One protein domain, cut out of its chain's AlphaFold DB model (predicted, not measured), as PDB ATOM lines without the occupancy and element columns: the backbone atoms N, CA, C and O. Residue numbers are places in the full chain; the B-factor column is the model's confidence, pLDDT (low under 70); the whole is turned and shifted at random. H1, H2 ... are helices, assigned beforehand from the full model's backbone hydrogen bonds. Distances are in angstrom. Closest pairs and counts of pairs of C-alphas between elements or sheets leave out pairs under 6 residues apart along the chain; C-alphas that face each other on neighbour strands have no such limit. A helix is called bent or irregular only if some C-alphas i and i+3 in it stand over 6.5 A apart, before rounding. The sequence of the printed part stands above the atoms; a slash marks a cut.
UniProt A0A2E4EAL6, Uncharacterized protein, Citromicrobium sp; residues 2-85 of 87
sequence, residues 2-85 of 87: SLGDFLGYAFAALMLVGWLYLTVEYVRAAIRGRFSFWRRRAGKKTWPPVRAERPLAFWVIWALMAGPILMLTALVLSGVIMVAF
ATOM      1  N   SER A   2     624.032 326.370 333.456       86.56
ATOM      2  CA  SER A   2     623.341 325.323 334.213       86.56
ATOM      3  C   SER A   2     622.932 324.175 333.280       86.56
ATOM      4  O   SER A   2     622.802 324.365 332.068       86.56
ATOM      5  N   LEU A   3     622.723 322.976 333.832       85.88
ATOM      6  CA  LEU A   3     622.208 321.835 333.066       85.88
ATOM      7  C   LEU A   3     620.856 322.171 332.402       85.88
ATOM      8  O   LEU A   3     620.595 321.743 331.280       85.88
ATOM      9  N   GLY A   4     620.029 322.979 333.075       85.88
ATOM     10  CA  GLY A   4     618.752 323.465 332.553       85.88
ATOM     11  C   GLY A   4     618.919 324.371 331.333       85.88
ATOM     12  O   GLY A   4     618.235 324.167 330.332       85.88
ATOM     13  N   ASP A   5     619.883 325.295 331.370       86.00
ATOM     14  CA  ASP A   5     620.177 326.175 330.231       86.00
ATOM     15  C   ASP A   5     620.649 325.358 329.025       86.00
ATOM     16  O   ASP A   5     620.171 325.550 327.909       86.00
ATOM     17  N   PHE A   6     621.548 324.393 329.248       88.75
ATOM     18  CA  PHE A   6     622.057 323.519 328.189       88.75
ATOM     19  C   PHE A   6     620.945 322.719 327.503       88.75
ATOM     20  O   PHE A   6     620.877 322.695 326.273       88.75
ATOM     21  N   LEU A   7     620.046 322.107 328.278       89.94
ATOM     22  CA  LEU A   7     618.901 321.374 327.732       89.94
ATOM     23  C   LEU A   7     617.935 322.302 326.983       89.94
ATOM     24  O   LEU A   7     617.442 321.929 325.919       89.94
ATOM     25  N   GLY A   8     617.716 323.518 327.491       87.38
ATOM     26  CA  GLY A   8     616.907 324.540 326.826       87.38
ATOM     27  C   GLY A   8     617.449 324.909 325.443       87.38
ATOM     28  O   GLY A   8     616.709 324.876 324.459       87.38
ATOM     29  N   TYR A   9     618.753 325.182 325.335       88.94
ATOM     30  CA  TYR A   9     619.381 325.487 324.045       88.94
ATOM     31  C   TYR A   9     619.439 324.279 323.110       88.94
ATOM     32  O   TYR A   9     619.205 324.434 321.912       88.94
ATOM     33  N   ALA A  10     619.706 323.076 323.626       88.75
ATOM     34  CA  ALA A  10     619.701 321.856 322.821       88.75
ATOM     35  C   ALA A  10     618.310 321.587 322.223       88.75
ATOM     36  O   ALA A  10     618.188 321.263 321.039       88.75
ATOM     37  N   PHE A  11     617.252 321.788 323.011       90.56
ATOM     38  CA  PHE A  11     615.875 321.683 322.542       90.56
ATOM     39  C   PHE A  11     615.539 322.759 321.503       90.56
ATOM     40  O   PHE A  11     614.984 322.441 320.451       90.56
ATOM     41  N   ALA A  12     615.923 324.015 321.749       85.31
ATOM     42  CA  ALA A  12     615.728 325.103 320.792       85.31
ATOM     43  C   ALA A  12     616.450 324.835 319.460       85.31
ATOM     44  O   ALA A  12     615.866 325.025 318.393       85.31
ATOM     45  N   ALA A  13     617.683 324.325 319.508       86.31
ATOM     46  CA  ALA A  13     618.443 323.941 318.322       86.31
ATOM     47  C   ALA A  13     617.767 322.794 317.556       86.31
ATOM     48  O   ALA A  13     617.636 322.867 316.334       86.31
ATOM     49  N   LEU A  14     617.274 321.763 318.253       91.94
ATOM     50  CA  LEU A  14     616.518 320.669 317.634       91.94
ATOM     51  C   LEU A  14     615.233 321.163 316.963       91.94
ATOM     52  O   LEU A  14     614.936 320.759 315.839       91.94
ATOM     53  N   MET A  15     614.498 322.059 317.622       88.12
ATOM     54  CA  MET A  15     613.292 322.670 317.060       88.12
ATOM     55  C   MET A  15     613.609 323.500 315.816       88.12
ATOM     56  O   MET A  15     612.916 323.375 314.807       88.12
ATOM     57  N   LEU A  16     614.692 324.283 315.841       87.69
ATOM     58  CA  LEU A  16     615.146 325.066 314.691       87.69
ATOM     59  C   LEU A  16     615.538 324.166 313.508       87.69
ATOM     60  O   LEU A  16     615.133 324.415 312.372       87.69
ATOM     61  N   VAL A  17     616.291 323.092 313.761       89.06
ATOM     62  CA  VAL A  17     616.679 322.121 312.726       89.06
ATOM     63  C   VAL A  17     615.448 321.421 312.149       89.06
ATOM     64  O   VAL A  17     615.327 321.302 310.929       89.06
ATOM     65  N   GLY A  18     614.506 321.007 313.001       87.88
ATOM     66  CA  GLY A  18     613.240 320.406 312.576       87.88
ATOM     67  C   GLY A  18     612.401 321.355 311.718       87.88
ATOM     68  O   GLY A  18     611.876 320.952 310.678       87.88
ATOM     69  N   TRP A  19     612.341 322.631 312.098       87.38
ATOM     70  CA  TRP A  19     611.672 323.681 311.333       87.38
ATOM     71  C   TRP A  19     612.284 323.869 309.938       87.38
ATOM     72  O   TRP A  19     611.572 323.876 308.927       87.38
ATOM     73  N   LEU A  20     613.612 323.991 309.858       87.12
ATOM     74  CA  LEU A  20     614.328 324.132 308.587       87.12
ATOM     75  C   LEU A  20     614.135 322.900 307.698       87.12
ATOM     76  O   LEU A  20     613.870 323.037 306.503       87.12
ATOM     77  N   TYR A  21     614.198 321.703 308.282       88.44
ATOM     78  CA  TYR A  21     613.944 320.456 307.569       88.44
ATOM     79  C   TYR A  21     612.534 320.421 306.961       88.44
ATOM     80  O   TYR A  21     612.386 320.139 305.769       88.44
ATOM     81  N   LEU A  22     611.508 320.772 307.744       84.25
ATOM     82  CA  LEU A  22     610.124 320.851 307.267       84.25
ATOM     83  C   LEU A  22     609.982 321.847 306.115       84.25
ATOM     84  O   LEU A  22     609.393 321.520 305.087       84.25
ATOM     85  N   THR A  23     610.572 323.034 306.253       85.06
ATOM     86  CA  THR A  23     610.578 324.078 305.217       85.06
ATOM     87  C   THR A  23     611.147 323.542 303.899       85.06
ATOM     88  O   THR A  23     610.526 323.685 302.842       85.06
ATOM     89  N   VAL A  24     612.294 322.856 303.953       86.62
ATOM     90  CA  VAL A  24     612.922 322.236 302.776       86.62
ATOM     91  C   VAL A  24     612.030 321.158 302.164       86.62
ATOM     92  O   VAL A  24     611.896 321.106 300.939       86.62
ATOM     93  N   GLU A  25     611.394 320.310 302.974       83.25
ATOM     94  CA  GLU A  25     610.480 319.278 302.475       83.25
ATOM     95  C   GLU A  25     609.226 319.877 301.817       83.25
ATOM     96  O   GLU A  25     608.819 319.395 300.759       83.25
ATOM     97  N   TYR A  26     608.659 320.971 302.340       82.31
ATOM     98  CA  TYR A  26     607.535 321.666 301.696       82.31
ATOM     99  C   TYR A  26     607.910 322.250 300.330       82.31
ATOM    100  O   TYR A  26     607.146 322.105 299.369       82.31
ATOM    101  N   VAL A  27     609.094 322.856 300.213       83.19
ATOM    102  CA  VAL A  27     609.614 323.375 298.936       83.19
ATOM    103  C   VAL A  27     609.904 322.229 297.966       83.19
ATOM    104  O   VAL A  27     609.522 322.271 296.796       83.19
ATOM    105  N   ARG A  28     610.518 321.146 298.449       82.38
ATOM    106  CA  ARG A  28     610.779 319.940 297.657       82.38
ATOM    107  C   ARG A  28     609.478 319.293 297.173       82.38
ATOM    108  O   ARG A  28     609.439 318.801 296.043       82.38
ATOM    109  N   ALA A  29     608.419 319.313 297.983       76.12
ATOM    110  CA  ALA A  29     607.090 318.841 297.610       76.12
ATOM    111  C   ALA A  29     606.459 319.705 296.504       76.12
ATOM    112  O   ALA A  29     605.877 319.143 295.573       76.12
ATOM    113  N   ALA A  30     606.644 321.032 296.554       78.12
ATOM    114  CA  ALA A  30     606.209 321.956 295.504       78.12
ATOM    115  C   ALA A  30     606.920 321.680 294.171       78.12
ATOM    116  O   ALA A  30     606.262 321.477 293.154       78.12
ATOM    117  N   ILE A  31     608.257 321.579 294.187       77.31
ATOM    118  CA  ILE A  31     609.074 321.333 292.982       77.31
ATOM    119  C   ILE A  31     608.730 319.981 292.349       77.31
ATOM    120  O   ILE A  31     608.649 319.850 291.130       77.31
ATOM    121  N   ARG A  32     608.533 318.944 293.170       69.69
ATOM    122  CA  ARG A  32     608.253 317.590 292.674       69.69
ATOM    123  C   ARG A  32     606.795 317.389 292.257       69.69
ATOM    124  O   ARG A  32     606.511 316.353 291.656       69.69
ATOM    125  N   GLY A  33     605.884 318.306 292.603       62.09
ATOM    126  CA  GLY A  33     604.445 318.175 292.340       62.09
ATOM    127  C   GLY A  33     603.823 316.906 292.940       62.09
ATOM    128  O   GLY A  33     602.839 316.382 292.421       62.09
ATOM    129  N   ARG A  34     604.445 316.335 293.982       58.53
ATOM    130  CA  ARG A  34     604.066 315.046 294.579       58.53
ATOM    131  C   ARG A  34     603.990 315.194 296.091       58.53
ATOM    132  O   ARG A  34     605.020 315.194 296.758       58.53
ATOM    133  N   PHE A  35     602.776 315.197 296.639       56.75
ATOM    134  CA  PHE A  35     602.580 314.820 298.036       56.75
ATOM    135  C   PHE A  35     602.842 313.318 298.148       56.75
ATOM    136  O   PHE A  35     602.004 312.484 297.809       56.75
ATOM    137  N   SER A  36     604.038 312.948 298.591       48.69
ATOM    138  CA  SER A  36     604.417 311.555 298.856       48.69
ATOM    139  C   SER A  36     603.585 310.899 299.964       48.69
ATOM    140  O   SER A  36     603.691 309.688 300.146       48.69
ATOM    141  N   PHE A  37     602.733 311.657 300.661       45.50
ATOM    142  CA  PHE A  37     601.923 311.180 301.780       45.50
ATOM    143  C   PHE A  37     600.939 310.059 301.418       45.50
ATOM    144  O   PHE A  37     600.542 309.314 302.307       45.50
ATOM    145  N   TRP A  38     600.573 309.877 300.145       44.00
ATOM    146  CA  TRP A  38     599.624 308.836 299.729       44.00
ATOM    147  C   TRP A  38     600.156 307.984 298.569       44.00
ATOM    148  O   TRP A  38     599.620 307.969 297.463       44.00
ATOM    149  N   ARG A  39     601.205 307.190 298.821       49.69
ATOM    150  CA  ARG A  39     601.394 305.943 298.057       49.69
ATOM    151  C   ARG A  39     600.526 304.857 298.689       49.69
ATOM    152  O   ARG A  39     600.975 304.160 299.595       49.69
ATOM    153  N   ARG A  40     599.291 304.682 298.204       50.44
ATOM    154  CA  ARG A  40     598.499 303.488 298.542       50.44
ATOM    155  C   ARG A  40     599.206 302.255 297.966       50.44
ATOM    156  O   ARG A  40     599.210 302.036 296.756       50.44
ATOM    157  N   ARG A  41     599.821 301.444 298.831       48.47
ATOM    158  CA  ARG A  41     600.181 300.061 298.495       48.47
ATOM    159  C   ARG A  41     598.929 299.214 298.696       48.47
ATOM    160  O   ARG A  41     598.485 299.050 299.824       48.47
ATOM    161  N   ALA A  42     598.372 298.687 297.613       47.44
ATOM    162  CA  ALA A  42     597.309 297.687 297.668       47.44
ATOM    163  C   ALA A  42     597.817 296.433 296.949       47.44
ATOM    164  O   ALA A  42     598.204 296.509 295.784       47.44
ATOM    165  N   GLY A  43     597.890 295.305 297.664       47.50
ATOM    166  CA  GLY A  43     598.214 293.992 297.091       47.50
ATOM    167  C   GLY A  43     599.516 293.935 296.279       47.50
ATOM    168  O   GLY A  43     599.473 293.672 295.082       47.50
ATOM    169  N   LYS A  44     600.676 294.203 296.900       62.97
ATOM    170  CA  LYS A  44     602.031 294.174 296.283       62.97
ATOM    171  C   LYS A  44     602.255 295.111 295.078       62.97
ATOM    172  O   LYS A  44     603.391 295.246 294.629       62.97
ATOM    173  N   LYS A  45     601.231 295.816 294.589       47.28
ATOM    174  CA  LYS A  45     601.323 296.788 293.494       47.28
ATOM    175  C   LYS A  45     601.415 298.203 294.065       47.28
ATOM    176  O   LYS A  45     600.595 298.628 294.880       47.28
ATOM    177  N   THR A  46     602.447 298.936 293.650       60.19
ATOM    178  CA  THR A  46     602.575 300.361 293.973       60.19
ATOM    179  C   THR A  46     601.720 301.125 292.978       60.19
ATOM    180  O   THR A  46     602.099 301.234 291.813       60.19
ATOM    181  N   TRP A  47     600.561 301.618 293.415       50.31
ATOM    182  CA  TRP A  47     599.759 302.492 292.567       50.31
ATOM    183  C   TRP A  47     600.566 303.759 292.261       50.31
ATOM    184  O   TRP A  47     601.227 304.287 293.168       50.31
ATOM    185  N   PRO A  48     600.587 304.219 290.994       52.44
ATOM    186  CA  PRO A  48     601.250 305.466 290.654       52.44
ATOM    187  C   PRO A  48     600.695 306.566 291.568       52.44
ATOM    188  O   PRO A  48     599.503 306.534 291.885       52.44
ATOM    189  N   PRO A  49     601.549 307.492 292.052       55.78
ATOM    190  CA  PRO A  49     601.082 308.592 292.886       55.78
ATOM    191  C   PRO A  49     599.913 309.233 292.155       55.78
ATOM    192  O   PRO A  49     600.046 309.458 290.951       55.78
ATOM    193  N   VAL A  50     598.793 309.437 292.859       52.12
ATOM    194  CA  VAL A  50     597.593 310.079 292.310       52.12
ATOM    195  C   VAL A  50     598.085 311.321 291.579       52.12
ATOM    196  O   VAL A  50     598.510 312.288 292.213       52.12
ATOM    197  N   ARG A  51     598.165 311.252 290.242       52.94
ATOM    198  CA  ARG A  51     598.451 312.435 289.444       52.94
ATOM    199  C   ARG A  51     597.270 313.318 289.761       52.94
ATOM    200  O   ARG A  51     596.137 312.881 289.588       52.94
ATOM    201  N   ALA A  52     597.531 314.488 290.327       52.25
ATOM    202  CA  ALA A  52     596.485 315.452 290.561       52.25
ATOM    203  C   ALA A  52     595.857 315.753 289.197       52.25
ATOM    204  O   ALA A  52     596.380 316.555 288.433       52.25
ATOM    205  N   GLU A  53     594.736 315.105 288.882       53.22
ATOM    206  CA  GLU A  53     593.899 315.411 287.717       53.22
ATOM    207  C   GLU A  53     593.407 316.873 287.778       53.22
ATOM    208  O   GLU A  53     592.857 317.405 286.820       53.22
ATOM    209  N   ARG A  54     593.652 317.553 288.911       65.12
ATOM    210  CA  ARG A  54     593.403 318.966 289.169       65.12
ATOM    211  C   ARG A  54     594.653 319.631 289.769       65.12
ATOM    212  O   ARG A  54     594.770 319.686 290.995       65.12
ATOM    213  N   PRO A  55     595.576 320.170 288.949       71.44
ATOM    214  CA  PRO A  55     596.769 320.873 289.438       71.44
ATOM    215  C   PRO A  55     596.419 322.049 290.359       71.44
ATOM    216  O   PRO A  55     597.139 322.328 291.312       71.44
ATOM    217  N   LEU A  56     595.268 322.690 290.141       75.38
ATOM    218  CA  LEU A  56     594.785 323.787 290.980       75.38
ATOM    219  C   LEU A  56     594.506 323.339 292.427       75.38
ATOM    220  O   LEU A  56     594.900 324.014 293.372       75.38
ATOM    221  N   ALA A  57     593.896 322.163 292.611       74.50
ATOM    222  CA  ALA A  57     593.605 321.620 293.939       74.50
ATOM    223  C   ALA A  57     594.889 321.267 294.709       74.50
ATOM    224  O   ALA A  57     594.952 321.464 295.920       74.50
ATOM    225  N   PHE A  58     595.929 320.801 294.006       75.81
ATOM    226  CA  PHE A  58     597.250 320.562 294.595       75.81
ATOM    227  C   PHE A  58     597.840 321.847 295.184       75.81
ATOM    228  O   PHE A  58     598.226 321.857 296.350       75.81
ATOM    229  N   TRP A  59     597.870 322.928 294.401       79.75
ATOM    230  CA  TRP A  59     598.451 324.196 294.841       79.75
ATOM    231  C   TRP A  59     597.665 324.838 295.983       79.75
ATOM    232  O   TRP A  59     598.281 325.385 296.889       79.75
ATOM    233  N   VAL A  60     596.335 324.715 295.991       82.69
ATOM    234  CA  VAL A  60     595.494 325.214 297.092       82.69
ATOM    235  C   VAL A  60     595.795 324.474 298.396       82.69
ATOM    236  O   VAL A  60     596.068 325.110 299.410       82.69
ATOM    237  N   ILE A  61     595.806 323.137 298.379       80.69
ATOM    238  CA  ILE A  61     596.108 322.336 299.578       80.69
ATOM    239  C   ILE A  61     597.543 322.598 300.046       80.69
ATOM    240  O   ILE A  61     597.787 322.777 301.238       80.69
ATOM    241  N   TRP A  62     598.493 322.672 299.112       84.81
ATOM    242  CA  TRP A  62     599.876 323.003 299.426       84.81
ATOM    243  C   TRP A  62     600.015 324.391 300.045       84.81
ATOM    244  O   TRP A  62     600.650 324.508 301.086       84.81
ATOM    245  N   ALA A  63     599.389 325.418 299.473       85.31
ATOM    246  CA  ALA A  63     599.451 326.777 299.999       85.31
ATOM    247  C   ALA A  63     598.816 326.881 301.393       85.31
ATOM    248  O   ALA A  63     599.358 327.568 302.250       85.31
ATOM    249  N   LEU A  64     597.723 326.158 301.659       84.56
ATOM    250  CA  LEU A  64     597.099 326.136 302.986       84.56
ATOM    251  C   LEU A  64     597.986 325.465 304.044       84.56
ATOM    252  O   LEU A  64     598.042 325.936 305.176       84.56
ATOM    253  N   MET A  65     598.688 324.383 303.691       82.56
ATOM    254  CA  MET A  65     599.540 323.661 304.645       82.56
ATOM    255  C   MET A  65     600.931 324.286 304.800       82.56
ATOM    256  O   MET A  65     601.422 324.438 305.914       82.56
ATOM    257  N   ALA A  66     601.580 324.632 303.689       85.44
ATOM    258  CA  ALA A  66     602.941 325.159 303.665       85.44
ATOM    259  C   ALA A  66     602.985 326.678 303.867       85.44
ATOM    260  O   ALA A  66     603.956 327.186 304.419       85.44
ATOM    261  N   GLY A  67     601.949 327.405 303.438       85.31
ATOM    262  CA  GLY A  67     601.911 328.869 303.438       85.31
ATOM    263  C   GLY A  67     602.239 329.492 304.793       85.31
ATOM    264  O   GLY A  67     603.172 330.291 304.845       85.31
ATOM    265  N   PRO A  68     601.576 329.108 305.901       88.19
ATOM    266  CA  PRO A  68     601.877 329.666 307.221       88.19
ATOM    267  C   PRO A  68     603.328 329.430 307.662       88.19
ATOM    268  O   PRO A  68     603.971 330.334 308.189       88.19
ATOM    269  N   ILE A  69     603.870 328.237 307.398       87.19
ATOM    270  CA  ILE A  69     605.246 327.866 307.765       87.19
ATOM    271  C   ILE A  69     606.255 328.661 306.930       87.19
ATOM    272  O   ILE A  69     607.207 329.225 307.470       87.19
ATOM    273  N   LEU A  70     606.035 328.757 305.617       87.38
ATOM    274  CA  LEU A  70     606.890 329.529 304.717       87.38
ATOM    275  C   LEU A  70     606.815 331.031 305.011       87.38
ATOM    276  O   LEU A  70     607.845 331.695 304.985       87.38
ATOM    277  N   MET A  71     605.635 331.554 305.351       90.12
ATOM    278  CA  MET A  71     605.443 332.954 305.734       90.12
ATOM    279  C   MET A  71     606.191 333.286 307.026       90.12
ATOM    280  O   MET A  71     606.927 334.267 307.069       90.12
ATOM    281  N   LEU A  72     606.061 332.448 308.058       87.94
ATOM    282  CA  LEU A  72     606.813 332.605 309.304       87.94
ATOM    283  C   LEU A  72     608.323 332.526 309.063       87.94
ATOM    284  O   LEU A  72     609.073 333.353 309.574       87.94
ATOM    285  N   THR A  73     608.769 331.591 308.224       88.44
ATOM    286  CA  THR A  73     610.185 331.481 307.847       88.44
ATOM    287  C   THR A  73     610.672 332.737 307.124       88.44
ATOM    288  O   THR A  73     611.737 333.257 307.446       88.44
ATOM    289  N   ALA A  74     609.888 333.258 306.177       87.06
ATOM    290  CA  ALA A  74     610.209 334.480 305.447       87.06
ATOM    291  C   ALA A  74     610.264 335.703 306.372       87.06
ATOM    292  O   ALA A  74     611.180 336.511 306.246       87.06
ATOM    293  N   LEU A  75     609.345 335.811 307.337       90.25
ATOM    294  CA  LEU A  75     609.358 336.866 308.353       90.25
ATOM    295  C   LEU A  75     610.630 336.809 309.199       90.25
ATOM    296  O   LEU A  75     611.326 337.816 309.313       90.25
ATOM    297  N   VAL A  76     610.982 335.630 309.721       88.19
ATOM    298  CA  VAL A  76     612.217 335.442 310.499       88.19
ATOM    299  C   VAL A  76     613.446 335.819 309.672       88.19
ATOM    300  O   VAL A  76     614.278 336.593 310.136       88.19
ATOM    301  N   LEU A  77     613.541 335.338 308.429       88.38
ATOM    302  CA  LEU A  77     614.654 335.670 307.537       88.38
ATOM    303  C   LEU A  77     614.718 337.169 307.232       88.38
ATOM    304  O   LEU A  77     615.801 337.742 307.282       88.38
ATOM    305  N   SER A  78     613.581 337.815 306.964       89.06
ATOM    306  CA  SER A  78     613.527 339.257 306.706       89.06
ATOM    307  C   SER A  78     613.988 340.078 307.911       89.06
ATOM    308  O   SER A  78     614.749 341.023 307.733       89.06
ATOM    309  N   GLY A  79     613.618 339.675 309.132       88.56
ATOM    310  CA  GLY A  79     614.096 340.300 310.364       88.56
ATOM    311  C   GLY A  79     615.602 340.128 310.557       88.56
ATOM    312  O   GLY A  79     616.296 341.101 310.835       88.56
ATOM    313  N   VAL A  80     616.130 338.916 310.348       88.25
ATOM    314  CA  VAL A  80     617.577 338.642 310.441       88.25
ATOM    315  C   VAL A  80     618.360 339.451 309.411       88.25
ATOM    316  O   VAL A  80     619.368 340.059 309.755       88.25
ATOM    317  N   ILE A  81     617.886 339.493 308.165       89.31
ATOM    318  CA  ILE A  81     618.469 340.297 307.087       89.31
ATOM    319  C   ILE A  81     618.455 341.773 307.486       89.31
ATOM    320  O   ILE A  81     619.500 342.411 307.485       89.31
ATOM    321  N   MET A  82     617.303 342.310 307.887       89.31
ATOM    322  CA  MET A  82     617.173 343.710 308.287       89.31
ATOM    323  C   MET A  82     618.153 344.081 309.403       89.31
ATOM    324  O   MET A  82     618.820 345.103 309.294       89.31
ATOM    325  N   VAL A  83     618.300 343.236 310.426       89.06
ATOM    326  CA  VAL A  83     619.278 343.449 311.503       89.06
ATOM    327  C   VAL A  83     620.713 343.374 310.977       89.06
ATOM    328  O   VAL A  83     621.518 344.237 311.302       89.06
ATOM    329  N   ALA A  84     621.035 342.387 310.139       84.50
ATOM    330  CA  ALA A  84     622.379 342.213 309.590       84.50
ATOM    331  C   ALA A  84     622.818 343.359 308.659       84.50
ATOM    332  O   ALA A  84     624.009 343.614 308.549       84.50
ATOM    333  N   PHE A  85     621.876 344.033 307.991       80.50
ATOM    334  CA  PHE A  85     622.147 345.195 307.135       80.50
ATOM    335  C   PHE A  85     622.052 346.543 307.874       80.50
ATOM    336  O   PHE A  85     622.407 347.570 307.298       80.50
TER     337      PHE A  85
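Overview. This is residues 2 to 85 of the 87 residues of an uncharacterized protein of Citromicrobium sp (UniProt A0A2E4EAL6). Two long helices make an open V: H1 and the second arm of the bent helix H2 meet near H2's bend and spread to free ends, residues 2 to 18 and 74 to 85. A long loop joins them, and its residues 41 to 46 stick out. The printed part has 84 residues, all helix by class, in the order H1, H2, with no named strand. It is only just extended, close to loose: radius of gyration of the C-alphas 18.1 A, flat, spanning 55 by 33 by 16 A.

Arrangement. H1, residues 3 to 32, precedes H2, residues 55 to 85, assigned as one helix by its hydrogen bonds but bent: C-alphas 65 and 68 are 6.9 A apart. Its arms, H2a, residues 55 to 65, and H2b, residues 68 to 85, stand at a steep tilt of 64 degrees. H1, with residue 23 alone, only just touches residues 69 to 73 of H2b, with 3 pairs of C-alphas within 8 A; the closest C-alphas, of Thr 23 and Leu 70, are 6.6 A apart. Their tilt is steep, 66 degrees, opposite ways. H1 and H2a are close but not clearly touching, at a shallow tilt of 10 degrees, opposite ways; their closest C-alphas, of Ala 30 and Trp 62, are 7.5 A apart. Every O i to N i+4 pair is within hydrogen-bond range in H1, H2a and H2b.

Along the chain. H1 begins at C-alpha 3 (622.208, 321.835, 333.066) and is 42.9 A long. H2a is 15.7 A long, and H2b, 25.5 A long, ends at C-alpha 85 (622.147, 345.195, 307.135).

Size, cuts and confidence. The C-alphas farthest apart, of Gly 43 and Phe 85, are 57.4 A apart. The printed part has no cut. The link from H1 to H2 is long, 22 residues, and pLDDT is under 70 at residues 32 to 54.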